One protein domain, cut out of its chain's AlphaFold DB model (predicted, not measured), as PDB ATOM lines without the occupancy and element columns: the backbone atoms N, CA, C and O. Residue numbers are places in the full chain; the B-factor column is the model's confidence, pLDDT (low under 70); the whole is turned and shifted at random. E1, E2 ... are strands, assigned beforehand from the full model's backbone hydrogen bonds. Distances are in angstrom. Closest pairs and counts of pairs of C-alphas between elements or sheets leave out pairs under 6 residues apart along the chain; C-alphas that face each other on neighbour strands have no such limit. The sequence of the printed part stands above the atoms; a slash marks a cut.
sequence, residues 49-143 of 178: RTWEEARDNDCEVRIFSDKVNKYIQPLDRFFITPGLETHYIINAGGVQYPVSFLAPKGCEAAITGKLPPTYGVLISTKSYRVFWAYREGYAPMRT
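This is residues 49 to 143 of the 178 residues of an uncharacterized protein of Magnaporthe oryzae (strain Y34) (UniProt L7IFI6). The domain is a sandwich of two strongly twisted antiparallel sheets face to face, one of four strands, E2 E1 E6 E7, and one of three, E3 E4 E5. The E1 and E2 hairpin and the E6 and E7 hairpin stand side by side in the larger sheet, and the smaller sheet covers one of its faces. The printed part has 95 residues with seven named strands, E1 to E7 in order, and no named helix; its class is all strand. It is compact, with a radius of gyration of the C-alphas of 12.5 A and spans of 34 by 26 by 24 A.

Inner strands E1, residues 59 to 65, and E6, residues 119 to 125, are antiparallel neighbours, with N 62 and O 122 2.8 A apart, within hydrogen-bond range. Edge strand E2, residues 76 to 80, is antiparallel to E1, with N 61 to O 78 at 2.8 A. Edge strand E7, residues 131 to 135, is antiparallel to E6, with N 123 to O 132 at 2.8 A. The other sheet is a meander, each strand the antiparallel neighbour of the one before: E3, residues 85 to 92, E4, residues 95 to 105, and E5, residues 108 to 113. N 88 and O 99 are 2.8 A apart, and N 110 and O 102 2.7 A. The parts of the sheets that face each other are 9.6 A centre to centre. The closest C-alphas of E5 and E7, those of Glu 108 and Trp 132, are 6.5 A apart. E1 and E3 are apart.

E1 begins at C-alpha 59 (111.425, 135.504, 165.211) and is 19.8 A long; E6 is 20.5 A, E3 22.1 A and E4 31.0 A. E7 ends at C-alpha 135 (102.042, 131.264, 150.711).

The C-alphas farthest apart, those of Gly 94 and Arg 129, are 34.9 A apart. The printed part has no cut, and no link is long. Residues 68 to 72 have pLDDT under 70.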
ATOM      1  N   ARG A  49     109.549 128.146 170.722       78.06
ATOM      2  CA  ARG A  49     109.409 128.784 172.034       78.06
ATOM      3  C   ARG A  49     108.046 129.430 172.190       78.06
ATOM      4  O   ARG A  49     107.469 129.936 171.222       78.06
ATOM      5  N   THR A  50     107.553 129.414 173.419       82.62
ATOM      6  CA  THR A  50     106.412 130.235 173.834       82.62
ATOM      7  C   THR A  50     106.820 131.708 173.937       82.62
ATOM      8  O   THR A  50     107.994 132.055 173.802       82.62
ATOM      9  N   TRP A  51     105.851 132.600 174.149       79.56
ATOM     10  CA  TRP A  51     106.134 134.031 174.300       79.56
ATOM     11  C   TRP A  51     107.043 134.302 175.507       79.56
ATOM     12  O   TRP A  51     107.934 135.146 175.442       79.56
ATOM     13  N   GLU A  52     106.828 133.562 176.591       81.81
ATOM     14  CA  GLU A  52     107.544 133.672 177.858       81.81
ATOM     15  C   GLU A  52     109.006 133.205 177.745       81.81
ATOM     16  O   GLU A  52     109.882 133.729 178.429       81.81
ATOM     17  N   GLU A  53     109.280 132.259 176.847       83.56
ATOM     18  CA  GLU A  53     110.617 131.703 176.594       83.56
ATOM     19  C   GLU A  53     111.384 132.457 175.495       83.56
ATOM     20  O   GLU A  53     112.596 132.279 175.338       83.56
ATOM     21  N   ALA A  54     110.685 133.277 174.705       82.31
ATOM     22  CA  ALA A  54     111.238 133.937 173.533       82.31
ATOM     23  C   ALA A  54     112.281 135.001 173.899       82.31
ATOM     24  O   ALA A  54     112.015 135.967 174.625       82.31
ATOM     25  N   ARG A  55     113.462 134.888 173.295       85.06
ATOM     26  CA  ARG A  55     114.534 135.886 173.387       85.06
ATOM     27  C   ARG A  55     114.232 137.069 172.473       85.06
ATOM     28  O   ARG A  55     113.442 136.968 171.541       85.06
ATOM     29  N   ASP A  56     114.889 138.198 172.704       81.81
ATOM     30  CA  ASP A  56     114.592 139.429 171.954       81.81
ATOM     31  C   ASP A  56     114.946 139.361 170.466       81.81
ATOM     32  O   ASP A  56     114.316 140.031 169.648       81.81
ATOM     33  N   ASN A  57     115.899 138.497 170.115       86.44
ATOM     34  CA  ASN A  57     116.310 138.249 168.735       86.44
ATOM     35  C   ASN A  57     115.552 137.088 168.074       86.44
ATOM     36  O   ASN A  57     115.831 136.783 166.917       86.44
ATOM     37  N   ASP A  58     114.631 136.426 168.783       89.25
ATOM     38  CA  ASP A  58     113.819 135.371 168.181       89.25
ATOM     39  C   ASP A  58     112.787 135.969 167.206       89.25
ATOM     40  O   ASP A  58     112.324 137.111 167.334       89.25
ATOM     41  N   CYS A  59     112.412 135.162 166.220       90.25
ATOM     42  CA  CYS A  59     111.425 135.504 165.211       90.25
ATOM     43  C   CYS A  59     110.088 134.867 165.564       90.25
ATOM     44  O   CYS A  59     110.006 133.661 165.783       90.25
ATOM     45  N   GLU A  60     109.036 135.670 165.600       91.81
ATOM     46  CA  GLU A  60     107.673 135.186 165.754       91.81
ATOM     47  C   GLU A  60     107.192 134.607 164.426       91.81
ATOM     48  O   GLU A  60     107.214 135.288 163.402       91.81
ATOM     49  N   VAL A  61     106.705 133.374 164.459       91.62
ATOM     50  CA  VAL A  61     106.016 132.700 163.364       91.62
ATOM     51  C   VAL A  61     104.532 132.663 163.700       91.62
ATOM     52  O   VAL A  61     104.136 132.162 164.750       91.62
ATOM     53  N   ARG A  62     103.701 133.189 162.801       89.94
ATOM     54  CA  ARG A  62     102.237 133.160 162.883       89.94
ATOM     55  C   ARG A  62     101.678 132.403 161.691       89.94
ATOM     56  O   ARG A  62     101.952 132.760 160.549       89.94
ATOM     57  N   ILE A  63     100.881 131.377 161.962       89.12
ATOM     58  CA  ILE A  63     100.257 130.540 160.936       89.12
ATOM     59  C   ILE A  63      98.795 130.942 160.798       89.12
ATOM     60  O   ILE A  63      98.067 130.994 161.783       89.12
ATOM     61  N   PHE A  64      98.352 131.201 159.575       87.19
ATOM     62  CA  PHE A  64      96.986 131.586 159.240       87.19
ATOM     63  C   PHE A  64      96.345 130.557 158.316       87.19
ATOM     64  O   PHE A  64      97.031 129.849 157.578       87.19
ATOM     65  N   SER A  65      95.015 130.527 158.324       85.12
ATOM     66  CA  SER A  65      94.206 129.790 157.358       85.12
ATOM     67  C   SER A  65      93.033 130.648 156.925       85.12
ATOM     68  O   SER A  65      92.334 131.196 157.772       85.12
ATOM     69  N   ASP A  66      92.756 130.691 155.626       77.38
ATOM     70  CA  ASP A  66      91.624 131.438 155.052       77.38
ATOM     71  C   ASP A  66      90.263 130.930 155.522       77.38
ATOM     72  O   ASP A  66      89.246 131.615 155.399       77.38
ATOM     73  N   LYS A  67      90.243 129.702 156.049       74.50
ATOM     74  CA  LYS A  67      89.044 129.053 156.575       74.50
ATOM     75  C   LYS A  67      88.723 129.487 158.002       74.50
ATOM     76  O   LYS A  67      87.583 129.329 158.428       74.50
ATOM     77  N   VAL A  68      89.702 130.007 158.743       67.88
ATOM     78  CA  VAL A  68      89.511 130.461 160.122       67.88
ATOM     79  C   VAL A  68      89.460 131.978 160.133       67.88
ATOM     80  O   VAL A  68      90.332 132.634 159.586       67.88
ATOM     81  N   ASN A  69      88.356 132.484 160.693       56.38
ATOM     82  CA  ASN A  69      87.930 133.877 160.813       56.38
ATOM     83  C   ASN A  69      88.886 134.921 160.194       56.38
ATOM     84  O   ASN A  69      89.963 135.181 160.726       56.38
ATOM     85  N   LYS A  70      88.421 135.587 159.124       51.88
ATOM     86  CA  LYS A  70      89.130 136.586 158.288       51.88
ATOM     87  C   LYS A  70      89.724 137.780 159.056       51.88
ATOM     88  O   LYS A  70      90.402 138.624 158.476       51.88
ATOM     89  N   TYR A  71      89.462 137.861 160.356       52.12
ATOM     90  CA  TYR A  71      89.903 138.909 161.255       52.12
ATOM     91  C   TYR A  71      90.977 138.373 162.224       52.12
ATOM     92  O   TYR A  71      90.726 138.098 163.393       52.12
ATOM     93  N   ILE A  72      92.212 138.306 161.716       60.09
ATOM     94  CA  ILE A  72      93.458 138.600 162.455       60.09
ATOM     95  C   ILE A  72      94.006 137.503 163.394       60.09
ATOM     96  O   ILE A  72      95.184 137.571 163.748       60.09
ATOM     97  N   GLN A  73      93.247 136.477 163.790       73.75
ATOM     98  CA  GLN A  73      93.783 135.478 164.726       73.75
ATOM     99  C   GLN A  73      94.579 134.378 164.011       73.75
ATOM    100  O   GLN A  73      94.002 133.631 163.219       73.75
ATOM    101  N   PRO A  74      95.893 134.248 164.281       80.50
ATOM    102  CA  PRO A  74      96.647 133.113 163.783       80.50
ATOM    103  C   PRO A  74      96.138 131.828 164.446       80.50
ATOM    104  O   PRO A  74      95.780 131.826 165.624       80.50
ATOM    105  N   LEU A  75      96.133 130.740 163.681       84.94
ATOM    106  CA  LEU A  75      95.882 129.385 164.165       84.94
ATOM    107  C   LEU A  75      96.908 128.958 165.206       84.94
ATOM    108  O   LEU A  75      96.564 128.316 166.193       84.94
ATOM    109  N   ASP A  76      98.165 129.302 164.951       87.19
ATOM    110  CA  ASP A  76      99.271 129.003 165.841       87.19
ATOM    111  C   ASP A  76     100.293 130.134 165.791       87.19
ATOM    112  O   ASP A  76     100.422 130.858 164.794       87.19
ATOM    113  N   ARG A  77     101.000 130.296 166.901       88.25
ATOM    114  CA  ARG A  77     101.997 131.331 167.114       88.25
ATOM    115  C   ARG A  77     103.100 130.780 167.994       88.25
ATOM    116  O   ARG A  77     102.838 130.335 169.108       88.25
ATOM    117  N   PHE A  78     104.330 130.876 167.522       90.25
ATOM    118  CA  PHE A  78     105.508 130.449 168.267       90.25
ATOM    119  C   PHE A  78     106.731 131.249 167.835       90.25
ATOM    120  O   PHE A  78     106.683 131.999 166.864       90.25
ATOM    121  N   PHE A  79     107.826 131.084 168.563       90.75
ATOM    122  CA  PHE A  79     109.092 131.748 168.279       90.75
ATOM    123  C   PHE A  79     110.138 130.750 167.801       90.75
ATOM    124  O   PHE A  79     110.193 129.627 168.304       90.75
ATOM    125  N   ILE A  80     110.957 131.174 166.841       90.19
ATOM    126  CA  ILE A  80     112.113 130.434 166.326       90.19
ATOM    127  C   ILE A  80     113.380 131.262 166.514       90.19
ATOM    128  O   ILE A  80     113.351 132.492 166.432       90.19
ATOM    129  N   THR A  81     114.506 130.596 166.742       88.12
ATOM    130  CA  THR A  81     115.804 131.265 166.863       88.12
ATOM    131  C   THR A  81     116.479 131.371 165.490       88.12
ATOM    132  O   THR A  81     116.597 130.358 164.797       88.12
ATOM    133  N   PRO A  82     116.960 132.562 165.083       86.75
ATOM    134  CA  PRO A  82     117.724 132.719 163.849       86.75
ATOM    135  C   PRO A  82     118.926 131.773 163.770       86.75
ATOM    136  O   PRO A  82     119.604 131.525 164.765       86.75
ATOM    137  N   GLY A  83     119.198 131.263 162.572       84.38
ATOM    138  CA  GLY A  83     120.281 130.313 162.305       84.38
ATOM    139  C   GLY A  83     120.003 128.865 162.723       84.38
ATOM    140  O   GLY A  83     120.811 127.999 162.400       84.38
ATOM    141  N   LEU A  84     118.878 128.582 163.388       86.62
ATOM    142  CA  LEU A  84     118.444 127.222 163.703       86.62
ATOM    143  C   LEU A  84     117.243 126.839 162.840       86.62
ATOM    144  O   LEU A  84     116.279 127.597 162.726       86.62
ATOM    145  N   GLU A  85     117.305 125.655 162.236       88.44
ATOM    146  CA  GLU A  85     116.164 125.078 161.533       88.44
ATOM    147  C   GLU A  85     115.160 124.548 162.563       88.44
ATOM    148  O   GLU A  85     115.524 123.804 163.468       88.44
ATOM    149  N   THR A  86     113.902 124.967 162.452       88.25
ATOM    150  CA  THR A  86     112.805 124.533 163.326       88.25
ATOM    151  C   THR A  86     111.760 123.805 162.499       88.25
ATOM    152  O   THR A  86     111.284 124.354 161.506       88.25
ATOM    153  N   HIS A  87     111.366 122.606 162.915       88.31
ATOM    154  CA  HIS A  87     110.379 121.809 162.197       88.31
ATOM    155  C   HIS A  87     108.968 122.047 162.747       88.31
ATOM    156  O   HIS A  87     108.757 122.387 163.911       88.31
ATOM    157  N   TYR A  88     107.970 121.908 161.881       87.50
ATOM    158  CA  TYR A  88     106.570 122.078 162.241       87.50
ATOM    159  C   TYR A  88     105.675 121.246 161.326       87.50
ATOM    160  O   TYR A  88     105.955 121.087 160.141       87.50
ATOM    161  N   ILE A  89     104.562 120.747 161.858       88.12
ATOM    162  CA  ILE A  89     103.571 120.001 161.080       88.12
ATOM    163  C   ILE A  89     102.262 120.782 161.067       88.12
ATOM    164  O   ILE A  89     101.590 120.911 162.092       88.12
ATOM    165  N   ILE A  90     101.868 121.270 159.889       87.31
ATOM    166  CA  ILE A  90     100.547 121.872 159.693       87.31
ATOM    167  C   ILE A  90      99.545 120.750 159.422       87.31
ATOM    168  O   ILE A  90      99.668 120.013 158.446       87.31
ATOM    169  N   ASN A  91      98.524 120.636 160.271       85.06
ATOM    170  CA  ASN A  91      97.422 119.695 160.087       85.06
ATOM    171  C   ASN A  91      96.249 120.402 159.396       85.06
ATOM    172  O   ASN A  91      95.563 121.218 160.011       85.06
ATOM    173  N   ALA A  92      95.994 120.090 158.124       83.62
ATOM    174  CA  ALA A  92      94.923 120.708 157.344       83.62
ATOM    175  C   ALA A  92      93.974 119.643 156.781       83.62
ATOM    176  O   ALA A  92      94.309 118.924 155.843       83.62
ATOM    177  N   GLY A  93      92.767 119.547 157.351       81.12
ATOM    178  CA  GLY A  93      91.737 118.613 156.876       81.12
ATOM    179  C   GLY A  93      92.138 117.137 156.982       81.12
ATOM    180  O   GLY A  93      91.781 116.356 156.112       81.12
ATOM    181  N   GLY A  94      92.916 116.774 158.008       82.06
ATOM    182  CA  GLY A  94      93.427 115.411 158.208       82.06
ATOM    183  C   GLY A  94      94.721 115.091 157.451       82.06
ATOM    184  O   GLY A  94      95.296 114.032 157.673       82.06
ATOM    185  N   VAL A  95      95.212 116.002 156.605       85.12
ATOM    186  CA  VAL A  95      96.497 115.860 155.908       85.12
ATOM    187  C   VAL A  95      97.588 116.613 156.671       85.12
ATOM    188  O   VAL A  95      97.383 117.755 157.092       85.12
ATOM    189  N   GLN A  96      98.742 115.968 156.838       88.00
ATOM    190  CA  GLN A  96      99.926 116.542 157.475       88.00
ATOM    191  C   GLN A  96     100.844 117.181 156.436       88.00
ATOM    192  O   GLN A  96     101.207 116.551 155.444       88.00
ATOM    193  N   TYR A  97     101.247 118.420 156.696       86.88
ATOM    194  CA  TYR A  97     102.172 119.185 155.870       86.88
ATOM    195  C   TYR A  97     103.403 119.527 156.717       86.88
ATOM    196  O   TYR A  97     103.360 120.496 157.486       86.88
ATOM    197  N   PRO A  98     104.473 118.716 156.650       88.38
ATOM    198  CA  PRO A  98     105.721 119.026 157.328       88.38
ATOM    199  C   PRO A  98     106.389 120.222 156.644       88.38
ATOM    200  O   PRO A  98     106.549 120.254 155.421       88.38
ATOM    201  N   VAL A  99     106.771 121.206 157.447       89.94
ATOM    202  CA  VAL A  99     107.486 122.408 157.024       89.94
ATOM    203  C   VAL A  99     108.650 122.668 157.969       89.94
ATOM    204  O   VAL A  99     108.550 122.391 159.166       89.94
ATOM    205  N   SER A 100     109.738 123.223 157.448       89.25
ATOM    206  CA  SER A 100     110.819 123.744 158.283       89.25
ATOM    207  C   SER A 100     110.962 125.243 158.103       89.25
ATOM    208  O   SER A 100     110.762 125.781 157.015       89.25
ATOM    209  N   PHE A 101     111.362 125.909 159.178       89.56
ATOM    210  CA  PHE A 101     111.676 127.326 159.209       89.56
ATOM    211  C   PHE A 101     113.157 127.502 159.512       89.56
ATOM    212  O   PHE A 101     113.619 127.080 160.568       89.56
ATOM    213  N   LEU A 102     113.886 128.169 158.622       87.25
ATOM    214  CA  LEU A 102     115.268 128.574 158.853       87.25
ATOM    215  C   LEU A 102     115.391 130.067 158.585       87.25
ATOM    216  O   LEU A 102     115.151 130.515 157.470       87.25
ATOM    217  N   ALA A 103     115.803 130.844 159.583       85.56
ATOM    218  CA  ALA A 103     116.031 132.278 159.427       85.56
ATOM    219  C   ALA A 103     117.537 132.585 159.434       85.56
ATOM    220  O   ALA A 103     118.102 132.855 160.494       85.56
ATOM    221  N   PRO A 104     118.236 132.484 158.281       77.69
ATOM    222  CA  PRO A 104     119.691 132.618 158.234       77.69
ATOM    223  C   PRO A 104     120.158 134.068 158.418       77.69
ATOM    224  O   PRO A 104     121.302 134.304 158.800       77.69
ATOM    225  N   LYS A 105     119.292 135.049 158.130       78.00
ATOM    226  CA  LYS A 105     119.590 136.484 158.213       78.00
ATOM    227  C   LYS A 105     118.428 137.223 158.879       78.00
ATOM    228  O   LYS A 105     117.460 137.610 158.229       78.00
ATOM    229  N   GLY A 106     118.519 137.435 160.190       81.38
ATOM    230  CA  GLY A 106     117.430 138.056 160.951       81.38
ATOM    231  C   GLY A 106     116.146 137.223 160.872       81.38
ATOM    232  O   GLY A 106     116.216 136.006 160.978       81.38
ATOM    233  N   CYS A 107     114.993 137.872 160.673       85.94
ATOM    234  CA  CYS A 107     113.686 137.203 160.548       85.94
ATOM    235  C   CYS A 107     113.181 137.059 159.108       85.94
ATOM    236  O   CYS A 107     112.001 136.794 158.884       85.94
ATOM    237  N   GLU A 108     114.067 137.229 158.130       84.38
ATOM    238  CA  GLU A 108     113.829 136.744 156.775       84.38
ATOM    239  C   GLU A 108     114.073 135.230 156.777       84.38
ATOM    240  O   GLU A 108     115.216 134.770 156.784       84.38
ATOM    241  N   ALA A 109     112.994 134.455 156.894       71.94
ATOM    242  CA  ALA A 109     113.077 133.011 157.052       71.94
ATOM    243  C   ALA A 109     112.789 132.261 155.751       71.94
ATOM    244  O   ALA A 109     111.719 132.378 155.172       71.94
ATOM    245  N   ALA A 110     113.713 131.409 155.329       78.00
ATOM    246  CA  ALA A 110     113.433 130.400 154.328       78.00
ATOM    247  C   ALA A 110     112.491 129.344 154.925       78.00
ATOM    248  O   ALA A 110     112.798 128.731 155.952       78.00
ATOM    249  N   ILE A 111     111.344 129.137 154.277       84.06
ATOM    250  CA  ILE A 111     110.448 128.018 154.570       84.06
ATOM    251  C   ILE A 111     110.740 126.909 153.567       84.06
ATOM    252  O   ILE A 111     110.724 127.147 152.358       84.06
ATOM    253  N   THR A 112     110.978 125.699 154.060       83.19
ATOM    254  CA  THR A 112     111.059 124.488 153.239       83.19
ATOM    255  C   THR A 112     109.842 123.600 153.501       83.19
ATOM    256  O   THR A 112     109.210 123.673 154.556       83.19
ATOM    257  N   GLY A 113     109.475 122.779 152.516       83.19
ATOM    258  CA  GLY A 113     108.239 121.991 152.532       83.19
ATOM    259  C   GLY A 113     107.093 122.657 151.764       83.19
ATOM    260  O   GLY A 113     107.268 123.691 151.118       83.19
ATOM    261  N   LYS A 114     105.914 122.030 151.792       85.75
ATOM    262  CA  LYS A 114     104.703 122.550 151.138       85.75
ATOM    263  C   LYS A 114     103.739 123.074 152.190       85.75
ATOM    264  O   LYS A 114     103.316 122.323 153.061       85.75
ATOM    265  N   LEU A 115     103.379 124.351 152.096       87.00
ATOM    266  CA  LEU A 115     102.263 124.899 152.866       87.00
ATOM    267  C   LEU A 115     100.946 124.404 152.256       87.00
ATOM    268  O   LEU A 115     100.872 124.308 151.039       87.00
ATOM    269  N   PRO A 116      99.894 124.133 153.044       89.06
ATOM    270  CA  PRO A 116      98.592 123.845 152.460       89.06
ATOM    271  C   PRO A 116      98.055 125.057 151.656       89.06
ATOM    272  O   PRO A 116      98.259 126.198 152.083       89.06
ATOM    273  N   PRO A 117      97.273 124.863 150.574       81.81
ATOM    274  CA  PRO A 117      96.898 125.944 149.645       81.81
ATOM    275  C   PRO A 117      96.138 127.139 150.250       81.81
ATOM    276  O   PRO A 117      96.197 128.255 149.729       81.81
ATOM    277  N   THR A 118      95.388 126.912 151.335       84.06
ATOM    278  CA  THR A 118      94.601 127.949 152.038       84.06
ATOM    279  C   THR A 118      95.305 128.490 153.278       84.06
ATOM    280  O   THR A 118      94.659 129.112 154.121       84.06
ATOM    281  N   TYR A 119      96.582 128.160 153.459       87.56
ATOM    282  CA  TYR A 119      97.378 128.566 154.605       87.56
ATOM    283  C   TYR A 119      98.423 129.591 154.190       87.56
ATOM    284  O   TYR A 119      98.852 129.673 153.040       87.56
ATOM    285  N   GLY A 120      98.838 130.378 155.171       88.31
ATOM    286  CA  GLY A 120      99.854 131.397 155.006       88.31
ATOM    287  C   GLY A 120     100.625 131.556 156.297       88.31
ATOM    288  O   GLY A 120     100.087 131.339 157.384       88.31
ATOM    289  N   VAL A 121     101.890 131.925 156.176       90.00
ATOM    290  CA  VAL A 121     102.763 132.147 157.324       90.00
ATOM    291  C   VAL A 121     103.223 133.589 157.307       90.00
ATOM    292  O   VAL A 121     103.631 134.091 156.266       90.00
ATOM    293  N   LEU A 122     103.163 134.246 158.458       88.94
ATOM    294  CA  LEU A 122     103.730 135.566 158.680       88.94
ATOM    295  C   LEU A 122     104.850 135.442 159.706       88.94
ATOM    296  O   LEU A 122     104.619 134.972 160.819       88.94
ATOM    297  N   ILE A 123     106.049 135.870 159.337       90.69
ATOM    298  CA  ILE A 123     107.234 135.815 160.186       90.69
ATOM    299  C   ILE A 123     107.679 137.234 160.480       90.69
ATOM    300  O   ILE A 123     107.795 138.056 159.571       90.69
ATOM    301  N   SER A 124     107.905 137.539 161.752       90.00
ATOM    302  CA  SER A 124     108.299 138.874 162.182       90.00
ATOM    303  C   SER A 124     109.345 138.868 163.276       90.00
ATOM    304  O   SER A 124     109.439 137.945 164.074       90.00
ATOM    305  N   THR A 125     110.109 139.952 163.356       88.50
ATOM    306  CA  THR A 125     110.896 140.258 164.559       88.50
ATOM    307  C   THR A 125     109.968 140.415 165.763       88.50
ATOM    308  O   THR A 125     108.889 140.987 165.598       88.50
ATOM    309  N   LYS A 126     110.412 140.062 166.976       83.00
ATOM    310  CA  LYS A 126     109.652 140.309 168.221       83.00
ATOM    311  C   LYS A 126     109.255 141.783 168.425       83.00
ATOM    312  O   LYS A 126     108.220 142.075 169.010       83.00
ATOM    313  N   SER A 127     110.045 142.723 167.893       81.50
ATOM    314  CA  SER A 127     109.757 144.169 167.909       81.50
ATOM    315  C   SER A 127     108.788 144.642 166.819       81.50
ATOM    316  O   SER A 127     108.550 145.843 166.706       81.50
ATOM    317  N   TYR A 128     108.244 143.729 166.004       82.81
ATOM    318  CA  TYR A 128     107.238 144.031 164.982       82.81
ATOM    319  C   TYR A 128     107.673 145.073 163.934       82.81
ATOM    320  O   TYR A 128     106.847 145.803 163.395       82.81
ATOM    321  N   ARG A 129     108.974 145.156 163.628       81.75
ATOM    322  CA  ARG A 129     109.519 146.109 162.642       81.75
ATOM    323  C   ARG A 129     109.588 145.556 161.222       81.75
ATOM    324  O   ARG A 129     109.586 146.319 160.258       81.75
ATOM    325  N   VAL A 130     109.707 144.240 161.087       83.94
ATOM    326  CA  VAL A 130     109.833 143.552 159.799       83.94
ATOM    327  C   VAL A 130     108.867 142.382 159.787       83.94
ATOM    328  O   VAL A 130     108.815 141.633 160.761       83.94
ATOM    329  N   PHE A 131     108.134 142.236 158.683       85.75
ATOM    330  CA  PHE A 131     107.208 141.137 158.448       85.75
ATOM    331  C   PHE A 131     107.456 140.539 157.075       85.75
ATOM    332  O   PHE A 131     107.554 141.272 156.091       85.75
ATOM    333  N   TRP A 132     107.490 139.217 157.024       87.12
ATOM    334  CA  TRP A 132     107.592 138.429 155.810       87.12
ATOM    335  C   TRP A 132     106.432 137.458 155.737       87.12
ATOM    336  O   TRP A 132     106.186 136.718 156.687       87.12
ATOM    337  N   ALA A 133     105.725 137.468 154.621       86.31
ATOM    338  CA  ALA A 133     104.602 136.595 154.376       86.31
ATOM    339  C   ALA A 133     104.941 135.533 153.331       86.31
ATOM    340  O   ALA A 133     105.629 135.800 152.344       86.31
ATOM    341  N   TYR A 134     104.421 134.333 153.563       87.38
ATOM    342  CA  TYR A 134     104.659 133.147 152.755       87.38
ATOM    343  C   TYR A 134     103.338 132.456 152.455       87.38
ATOM    344  O   TYR A 134     102.489 132.297 153.338       87.38
ATOM    345  N   ARG A 135     103.193 132.014 151.208       85.75
ATOM    346  CA  ARG A 135     102.042 131.264 150.711       85.75
ATOM    347  C   ARG A 135     102.509 130.297 149.629       85.75
ATOM    348  O   ARG A 135     103.400 130.627 148.850       85.75
ATOM    349  N   GLU A 136     101.905 129.113 149.574       84.81
ATOM    350  CA  GLU A 136     102.236 128.125 148.546       84.81
ATOM    351  C   GLU A 136     102.017 128.689 147.132       84.81
ATOM    352  O   GLU A 136     100.980 129.286 146.844       84.81
ATOM    353  N   GLY A 137     102.996 128.482 146.247       79.62
ATOM    354  CA  GLY A 137     102.928 128.912 144.849       79.62
ATOM    355  C   GLY A 137     103.307 130.373 144.606       79.62
ATOM    356  O   GLY A 137     103.219 130.831 143.468       79.62
ATOM    357  N   TYR A 138     103.756 131.095 145.632       78.56
ATOM    358  CA  TYR A 138     104.142 132.495 145.518       78.56
ATOM    359  C   TYR A 138     105.510 132.774 146.142       78.56
ATOM    360  O   TYR A 138     105.944 132.079 147.062       78.56
ATOM    361  N   ALA A 139     106.187 133.805 145.639       79.12
ATOM    362  CA  ALA A 139     107.434 134.273 146.225       79.12
ATOM    363  C   ALA A 139     107.201 134.846 147.642       79.12
ATOM    364  O   ALA A 139     106.160 135.471 147.879       79.12
ATOM    365  N   PRO A 140     108.153 134.669 148.579       79.81
ATOM    366  CA  PRO A 140     108.151 135.381 149.852       79.81
ATOM    367  C   PRO A 140     108.053 136.894 149.660       79.81
ATOM    368  O   PRO A 140     108.696 137.451 148.772       79.81
ATOM    369  N   MET A 141     107.287 137.564 150.517       80.62
ATOM    370  CA  MET A 141     106.999 138.989 150.359       80.62
ATOM    371  C   MET A 141     107.108 139.732 151.686       80.62
ATOM    372  O   MET A 141     106.543 139.310 152.697       80.62
ATOM    373  N   ARG A 142     107.783 140.883 151.690       82.75
ATOM    374  CA  ARG A 142     107.766 141.791 152.839       82.75
ATOM    375  C   ARG A 142     106.408 142.493 152.918       82.75
ATOM    376  O   ARG A 142     105.905 142.970 151.910       82.75
ATOM    377  N   THR A 143     105.811 142.564 154.105       77.19
ATOM    378  CA  THR A 143     104.414 143.002 154.249       77.19
ATOM    379  C   THR A 143     104.158 143.842 155.506       77.19
ATOM    380  O   THR A 143     105.078 144.155 156.264       77.19
TER     381      THR A 143